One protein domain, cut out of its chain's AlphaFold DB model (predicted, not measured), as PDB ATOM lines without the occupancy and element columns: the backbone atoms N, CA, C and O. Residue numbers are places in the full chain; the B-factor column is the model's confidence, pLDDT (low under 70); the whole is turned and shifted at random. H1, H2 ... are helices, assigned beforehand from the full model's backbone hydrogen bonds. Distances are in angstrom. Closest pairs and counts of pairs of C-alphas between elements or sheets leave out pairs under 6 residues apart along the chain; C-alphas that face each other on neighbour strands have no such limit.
ATOM      1  N   GLY A   5     210.650 215.245 213.493       65.31
ATOM      2  CA  GLY A   5     209.951 215.193 212.205       65.31
ATOM      3  C   GLY A   5     210.540 214.163 211.236       65.31
ATOM      4  O   GLY A   5     209.801 213.446 210.558       65.31
ATOM      5  N   GLN A   6     211.870 214.010 211.226       79.12
ATOM      6  CA  GLN A   6     212.527 212.966 210.437       79.12
ATOM      7  C   GLN A   6     212.087 211.575 210.912       79.12
ATOM      8  O   GLN A   6     211.843 210.697 210.087       79.12
ATOM      9  N   ALA A   7     211.902 211.372 212.219       84.31
ATOM     10  CA  ALA A   7     211.499 210.080 212.767       84.31
ATOM     11  C   ALA A   7     210.074 209.660 212.347       84.31
ATOM     12  O   ALA A   7     209.852 208.484 212.040       84.31
ATOM     13  N   VAL A   8     209.121 210.597 212.284       77.44
ATOM     14  CA  VAL A   8     207.744 210.322 211.830       77.44
ATOM     15  C   VAL A   8     207.706 209.999 210.336       77.44
ATOM     16  O   VAL A   8     207.153 208.968 209.945       77.44
ATOM     17  N   PHE A   9     208.361 210.817 209.504       87.62
ATOM     18  CA  PHE A   9     208.463 210.574 208.062       87.62
ATOM     19  C   PHE A   9     209.089 209.206 207.757       87.62
ATOM     20  O   PHE A   9     208.599 208.455 206.908       87.62
ATOM     21  N   ILE A  10     210.135 208.837 208.503       81.44
ATOM     22  CA  ILE A  10     210.789 207.532 208.376       81.44
ATOM     23  C   ILE A  10     209.825 206.386 208.728       81.44
ATOM     24  O   ILE A  10     209.835 205.359 208.043       81.44
ATOM     25  N   LYS A  11     208.978 206.527 209.760       87.88
ATOM     26  CA  LYS A  11     208.014 205.484 210.163       87.88
ATOM     27  C   LYS A  11     206.909 205.270 209.126       87.88
ATOM     28  O   LYS A  11     206.673 204.122 208.748       87.88
ATOM     29  N   LEU A  12     206.288 206.337 208.623       87.31
ATOM     30  CA  LEU A  12     205.257 206.235 207.578       87.31
ATOM     31  C   LEU A  12     205.835 205.665 206.281       87.31
ATOM     32  O   LEU A  12     205.283 204.727 205.704       87.31
ATOM     33  N   SER A  13     207.024 206.133 205.891       89.56
ATOM     34  CA  SER A  13     207.750 205.584 204.743       89.56
ATOM     35  C   SER A  13     208.041 204.088 204.907       89.56
ATOM     36  O   SER A  13     207.974 203.329 203.940       89.56
ATOM     37  N   LYS A  14     208.347 203.629 206.130       85.75
ATOM     38  CA  LYS A  14     208.537 202.201 206.422       85.75
ATOM     39  C   LYS A  14     207.245 201.401 206.286       85.75
ATOM     40  O   LYS A  14     207.286 200.307 205.728       85.75
ATOM     41  N   GLN A  15     206.123 201.918 206.772       89.00
ATOM     42  CA  GLN A  15     204.840 201.218 206.684       89.00
ATOM     43  C   GLN A  15     204.364 201.089 205.235       89.00
ATOM     44  O   GLN A  15     204.037 199.980 204.813       89.00
ATOM     45  N   LEU A  16     204.439 202.166 204.446       88.19
ATOM     46  CA  LEU A  16     204.080 202.145 203.026       88.19
ATOM     47  C   LEU A  16     204.945 201.145 202.242       88.19
ATOM     48  O   LEU A  16     204.428 200.334 201.475       88.19
ATOM     49  N   LYS A  17     206.260 201.119 202.508       88.69
ATOM     50  CA  LYS A  17     207.168 200.116 201.926       88.69
ATOM     51  C   LYS A  17     206.794 198.690 202.329       88.69
ATOM     52  O   LYS A  17     206.913 197.779 201.515       88.69
ATOM     53  N   CYS A  18     206.364 198.475 203.571       89.56
ATOM     54  CA  CYS A  18     205.980 197.149 204.051       89.56
ATOM     55  C   CYS A  18     204.693 196.652 203.375       89.56
ATOM     56  O   CYS A  18     204.638 195.510 202.922       89.56
ATOM     57  N   ILE A  19     203.688 197.521 203.246       86.75
ATOM     58  CA  ILE A  19     202.418 197.205 202.579       86.75
ATOM     59  C   ILE A  19     202.639 196.958 201.085       86.75
ATOM     60  O   ILE A  19     202.215 195.926 200.574       86.75
ATOM     61  N   SER A  20     203.386 197.830 200.405       87.88
ATOM     62  CA  SER A  20     203.718 197.652 198.987       87.88
ATOM     63  C   SER A  20     204.437 196.320 198.734       87.88
ATOM     64  O   SER A  20     204.070 195.593 197.812       87.88
ATOM     65  N   LYS A  21     205.375 195.920 199.607       87.25
ATOM     66  CA  LYS A  21     206.022 194.598 199.523       87.25
ATOM     67  C   LYS A  21     205.045 193.437 199.688       87.25
ATOM     68  O   LYS A  21     205.191 192.433 198.996       87.25
ATOM     69  N   LYS A  22     204.080 193.543 200.607       87.69
ATOM     70  CA  LYS A  22     203.074 192.490 200.808       87.69
ATOM     71  C   LYS A  22     202.217 192.304 199.561       87.69
ATOM     72  O   LYS A  22     202.072 191.175 199.115       87.69
ATOM     73  N   ILE A  23     201.738 193.396 198.971       85.69
ATOM     74  CA  ILE A  23     200.932 193.339 197.747       85.69
ATOM     75  C   ILE A  23     201.748 192.752 196.587       85.69
ATOM     76  O   ILE A  23     201.278 191.829 195.936       85.69
ATOM     77  N   HIS A  24     202.998 193.185 196.378       87.06
ATOM     78  CA  HIS A  24     203.867 192.590 195.351       87.06
ATOM     79  C   HIS A  24     204.073 191.084 195.556       87.06
ATOM     80  O   HIS A  24     204.088 190.326 194.591       87.06
ATOM     81  N   LYS A  25     204.212 190.633 196.809       86.38
ATOM     82  CA  LYS A  25     204.360 189.206 197.118       86.38
ATOM     83  C   LYS A  25     203.086 188.417 196.801       86.38
ATOM     84  O   LYS A  25     203.185 187.310 196.285       86.38
ATOM     85  N   SER A  26     201.916 188.979 197.095       81.88
ATOM     86  CA  SER A  26     200.625 188.370 196.759       81.88
ATOM     87  C   SER A  26     200.397 188.304 195.248       81.88
ATOM     88  O   SER A  26     199.983 187.261 194.755       81.88
ATOM     89  N   ILE A  27     200.741 189.365 194.515       85.19
ATOM     90  CA  ILE A  27     200.689 189.394 193.047       85.19
ATOM     91  C   ILE A  27     201.622 188.335 192.451       85.19
ATOM     92  O   ILE A  27     201.209 187.564 191.595       85.19
ATOM     93  N   ALA A  28     202.860 188.239 192.942       82.06
ATOM     94  CA  ALA A  28     203.802 187.227 192.472       82.06
ATOM     95  C   ALA A  28     203.284 185.800 192.713       82.06
ATOM     96  O   ALA A  28     203.413 184.955 191.838       82.06
ATOM     97  N   ALA A  29     202.673 185.537 193.873       81.25
ATOM     98  CA  ALA A  29     202.085 184.235 194.180       81.25
ATOM     99  C   ALA A  29     200.882 183.901 193.278       81.25
ATOM    100  O   ALA A  29     200.749 182.757 192.863       81.25
ATOM    101  N   TYR A  30     200.041 184.889 192.957       79.25
ATOM    102  CA  TYR A  30     198.930 184.730 192.016       79.25
ATOM    103  C   TYR A  30     199.433 184.440 190.592       79.25
ATOM    104  O   TYR A  30     199.024 183.453 189.987       79.25
ATOM    105  N   ASN A  31     200.393 185.227 190.098       79.44
ATOM    106  CA  ASN A  31     200.966 185.050 188.758       79.44
ATOM    107  C   ASN A  31     201.690 183.693 188.611       79.44
ATOM    108  O   ASN A  31     201.626 183.079 187.557       79.44
ATOM    109  N   LEU A  32     202.294 183.172 189.688       74.12
ATOM    110  CA  LEU A  32     202.900 181.830 189.733       74.12
ATOM    111  C   LEU A  32     201.890 180.687 189.538       74.12
ATOM    112  O   LEU A  32     202.254 179.629 189.027       74.12
ATOM    113  N   ILE A  33     200.643 180.878 189.975       67.81
ATOM    114  CA  ILE A  33     199.560 179.898 189.806       67.81
ATOM    115  C   ILE A  33     198.986 179.993 188.384       67.81
ATOM    116  O   ILE A  33     198.741 178.961 187.766       67.81
ATOM    117  N   GLY A  34     198.837 181.215 187.853       58.72
ATOM    118  CA  GLY A  34     198.343 181.478 186.492       58.72
ATOM    119  C   GLY A  34     199.217 180.892 185.377       58.72
ATOM    120  O   GLY A  34     198.688 180.469 184.358       58.72
ATOM    121  N   ASP A  35     200.524 180.747 185.602       55.50
ATOM    122  CA  ASP A  35     201.435 180.068 184.664       55.50
ATOM    123  C   ASP A  35     201.253 178.533 184.616       55.50
ATOM    124  O   ASP A  35     201.821 177.866 183.751       55.50
ATOM    125  N   SER A  36     200.495 177.942 185.552       50.66
ATOM    126  CA  SER A  36     200.411 176.481 185.746       50.66
ATOM    127  C   SER A  36     199.021 175.877 185.515       50.66
ATOM    128  O   SER A  36     198.868 174.659 185.627       50.66
ATOM    129  N   SER A  37     197.999 176.678 185.211       49.75
ATOM    130  CA  SER A  37     196.638 176.174 185.006       49.75
ATOM    131  C   SER A  37     195.890 176.963 183.938       49.75
ATOM    132  O   SER A  37     195.659 178.160 184.106       49.75
ATOM    133  N   ASP A  38     195.456 176.266 182.888       52.72
ATOM    134  CA  ASP A  38     194.530 176.808 181.893       52.72
ATOM    135  C   ASP A  38     193.227 177.251 182.572       52.72
ATOM    136  O   ASP A  38     192.558 176.455 183.238       52.72
ATOM    137  N   GLY A  39     192.886 178.532 182.392       52.81
ATOM    138  CA  GLY A  39     191.608 179.119 182.807       52.81
ATOM    139  C   GLY A  39     191.653 180.271 183.825       52.81
ATOM    140  O   GLY A  39     190.581 180.737 184.204       52.81
ATOM    141  N   LEU A  40     192.820 180.759 184.273       53.81
ATOM    142  CA  LEU A  40     192.918 181.968 185.123       53.81
ATOM    143  C   LEU A  40     193.258 183.249 184.313       53.81
ATOM    144  O   LEU A  40     193.942 183.143 183.296       53.81
ATOM    145  N   PRO A  41     192.830 184.457 184.756       58.88
ATOM    146  CA  PRO A  41     193.153 185.736 184.102       58.88
ATOM    147  C   PRO A  41     194.661 186.038 184.015       58.88
ATOM    148  O   PRO A  41     195.417 185.625 184.895       58.88
ATOM    149  N   GLU A  42     195.069 186.820 183.001       67.31
ATOM    150  CA  GLU A  42     196.465 187.217 182.727       67.31
ATOM    151  C   GLU A  42     197.174 187.827 183.954       67.31
ATOM    152  O   GLU A  42     196.548 188.412 184.841       67.31
ATOM    153  N   ALA A  43     198.504 187.680 184.002       69.25
ATOM    154  CA  ALA A  43     199.345 188.131 185.105       69.25
ATOM    155  C   ALA A  43     199.091 189.605 185.465       69.25
ATOM    156  O   ALA A  43     199.269 190.518 184.658       69.25
ATOM    157  N   ILE A  44     198.713 189.850 186.717       76.88
ATOM    158  CA  ILE A  44     198.269 191.170 187.161       76.88
ATOM    159  C   ILE A  44     199.484 191.956 187.657       76.88
ATOM    160  O   ILE A  44     200.400 191.393 188.264       76.88
ATOM    161  N   ASN A  45     199.518 193.265 187.406       79.62
ATOM    162  CA  ASN A  45     200.584 194.138 187.881       79.62
ATOM    163  C   ASN A  45     200.104 195.059 189.017       79.62
ATOM    164  O   ASN A  45     198.914 195.266 189.248       79.62
ATOM    165  N   PHE A  46     201.063 195.609 189.756       79.62
ATOM    166  CA  PHE A  46     200.788 196.405 190.951       79.62
ATOM    167  C   PHE A  46     200.062 197.726 190.657       79.62
ATOM    168  O   PHE A  46     199.320 198.217 191.510       79.62
ATOM    169  N   ASP A  47     200.259 198.297 189.468       81.44
ATOM    170  CA  ASP A  47     199.641 199.564 189.081       81.44
ATOM    171  C   ASP A  47     198.157 199.412 188.743       81.44
ATOM    172  O   ASP A  47     197.393 200.336 189.000       81.44
ATOM    173  N   THR A  48     197.745 198.237 188.277       77.25
ATOM    174  CA  THR A  48     196.339 197.893 188.047       77.25
ATOM    175  C   THR A  48     195.603 197.591 189.360       77.25
ATOM    176  O   THR A  48     194.460 197.986 189.531       77.25
ATOM    177  N   VAL A  49     196.263 196.955 190.339       80.06
ATOM    178  CA  VAL A  49     195.641 196.559 191.628       80.06
ATOM    179  C   VAL A  49     195.457 197.724 192.597       80.06
ATOM    180  O   VAL A  49     194.589 197.694 193.466       80.06
ATOM    181  N   LYS A  50     196.296 198.757 192.496       77.75
ATOM    182  CA  LYS A  50     196.182 199.938 193.361       77.75
ATOM    183  C   LYS A  50     195.052 200.889 192.937       77.75
ATOM    184  O   LYS A  50     194.763 201.811 193.698       77.75
ATOM    185  N   ASP A  51     194.477 200.700 191.747       78.94
ATOM    186  CA  ASP A  51     193.367 201.494 191.223       78.94
ATOM    187  C   ASP A  51     192.040 200.761 191.448       78.94
ATOM    188  O   ASP A  51     191.844 199.632 191.003       78.94
ATOM    189  N   VAL A  52     191.144 201.395 192.199       70.56
ATOM    190  CA  VAL A  52     189.927 200.757 192.725       70.56
ATOM    191  C   VAL A  52     188.829 200.664 191.660       70.56
ATOM    192  O   VAL A  52     187.957 199.810 191.764       70.56
ATOM    193  N   GLU A  53     188.904 201.486 190.615       76.19
ATOM    194  CA  GLU A  53     187.960 201.491 189.487       76.19
ATOM    195  C   GLU A  53     188.377 200.513 188.369       76.19
ATOM    196  O   GLU A  53     187.785 200.491 187.293       76.19
ATOM    197  N   SER A  54     189.431 199.723 188.592       71.12
ATOM    198  CA  SER A  54     189.977 198.816 187.587       71.12
ATOM    199  C   SER A  54     189.076 197.604 187.325       71.12
ATOM    200  O   SER A  54     188.513 197.006 188.245       71.12
ATOM    201  N   ASP A  55     189.044 197.169 186.064       68.94
ATOM    202  CA  ASP A  55     188.234 196.052 185.561       68.94
ATOM    203  C   ASP A  55     188.478 194.702 186.257       68.94
ATOM    204  O   ASP A  55     187.627 193.817 186.209       68.94
ATOM    205  N   ILE A  56     189.590 194.549 186.983       71.25
ATOM    206  CA  ILE A  56     189.867 193.362 187.812       71.25
ATOM    207  C   ILE A  56     188.864 193.185 188.963       71.25
ATOM    208  O   ILE A  56     188.664 192.072 189.449       71.25
ATOM    209  N   TYR A  57     188.232 194.273 189.409       67.06
ATOM    210  CA  TYR A  57     187.191 194.245 190.434       67.06
ATOM    211  C   TYR A  57     185.785 194.086 189.828       67.06
ATOM    212  O   TYR A  57     184.834 193.841 190.571       67.06
ATOM    213  N   ASN A  58     185.666 194.125 188.492       63.66
ATOM    214  CA  ASN A  58     184.415 193.951 187.743       63.66
ATOM    215  C   ASN A  58     184.103 192.478 187.382       63.66
ATOM    216  O   ASN A  58     183.026 192.187 186.868       63.66
ATOM    217  N   CYS A  59     184.989 191.520 187.686       55.34
ATOM    218  CA  CYS A  59     184.905 190.113 187.252       55.34
ATOM    219  C   CYS A  59     183.721 189.235 187.757       55.34
ATOM    220  O   CYS A  59     183.819 188.022 187.635       55.34
ATOM    221  N   MET A  60     182.609 189.726 188.317       55.12
ATOM    222  CA  MET A  60     181.599 188.834 188.955       55.12
ATOM    223  C   MET A  60     180.248 188.695 188.223       55.12
ATOM    224  O   MET A  60     179.374 187.997 188.734       55.12
ATOM    225  N   VAL A  61     180.044 189.341 187.065       50.47
ATOM    226  CA  VAL A  61     178.704 189.441 186.435       50.47
ATOM    227  C   VAL A  61     178.454 188.436 185.291       50.47
ATOM    228  O   VAL A  61     177.345 187.916 185.218       50.47
ATOM    229  N   ASP A  62     179.459 188.060 184.489       44.22
ATOM    230  CA  ASP A  62     179.305 187.156 183.327       44.22
ATOM    231  C   ASP A  62     180.073 185.829 183.511       44.22
ATOM    232  O   ASP A  62     181.152 185.615 182.970       44.22
ATOM    233  N   LEU A  63     179.499 184.901 184.280       52.94
ATOM    234  CA  LEU A  63     179.946 183.500 184.426       52.94
ATOM    235  C   LEU A  63     179.571 182.612 183.214       52.94
ATOM    236  O   LEU A  63     179.484 181.388 183.331       52.94
ATOM    237  N   GLU A  64     179.329 183.206 182.046       51.09
ATOM    238  CA  GLU A  64     179.186 182.474 180.790       51.09
ATOM    239  C   GLU A  64     180.584 182.329 180.155       51.09
ATOM    240  O   GLU A  64     181.224 183.329 179.855       51.09
ATOM    241  N   VAL A  65     181.033 181.081 179.917       51.97
ATOM    242  CA  VAL A  65     182.347 180.660 179.349       51.97
ATOM    243  C   VAL A  65     183.465 180.576 180.415       51.97
ATOM    244  O   VAL A  65     183.975 181.583 180.871       51.97
ATOM    245  N   VAL A  66     183.860 179.402 180.935       52.62
ATOM    246  CA  VAL A  66     184.669 178.370 180.248       52.62
ATOM    247  C   VAL A  66     184.165 176.958 180.586       52.62
ATOM    248  O   VAL A  66     184.439 176.390 181.640       52.62
ATOM    249  N   SER A  67     183.430 176.371 179.642       54.56
ATOM    250  CA  SER A  67     182.894 175.007 179.664       54.56
ATOM    251  C   SER A  67     183.830 173.997 178.981       54.56
ATOM    252  O   SER A  67     183.363 173.070 178.311       54.56
ATOM    253  N   GLU A  68     185.148 174.183 179.057       66.75
ATOM    254  CA  GLU A  68     186.073 173.201 178.498       66.75
ATOM    255  C   GLU A  68     186.284 172.065 179.489       66.75
ATOM    256  O   GLU A  68     186.839 172.242 180.569       66.75
TER     257      GLU A  68
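AT A GLANCE: This is residues 5 to 68 of the 206 residues of an uncharacterized protein of Mytilus galloprovincialis (UniProt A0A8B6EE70). One long helix, H1, makes most of the length; its first half, residues 5 to 19, sticks out as a free arm, and past residue 34 the backbone folds back to the tiny helix H2 beside residues 23 to 27. A stretch with no named element, residues 50 to 68, then turns away, with residues 60 to 65 standing free. The printed part has 64 residues, two named helices in the order H1, H2 and no named strand: all helix. It is extended, with a radius of gyration of the C-alphas of 16.6 A, spanning 58 by 26 by 12 A.

IN THESE COORDINATES: H1, residues 5 to 34, runs 44.0 A from C-alpha 5 at (209.951, 215.193, 212.205) to C-alpha 34 at (198.343, 181.478, 186.492). H2, residues 46 to 49, ends with C-alpha 49 at (195.641, 196.559, 191.628).

HOW THE PARTS SIT: H1, with residues 23 to 27 alone, only just touches H2, with 3 pairs of C-alphas within 8 A; the closest, of His 24 and Phe 46, are 6.6 A apart. In H1 every O i to N i+4 pair is within hydrogen-bond range; H2 is too short for one.

THE WHOLE: The farthest C-alphas, of Gly 5 and Glu 68, are 58.9 A apart. The printed part has no cut; the link H1 to H2 is long. Model pLDDT is under 70 at residues 5, 33 to 43, 55 and 57 to 68.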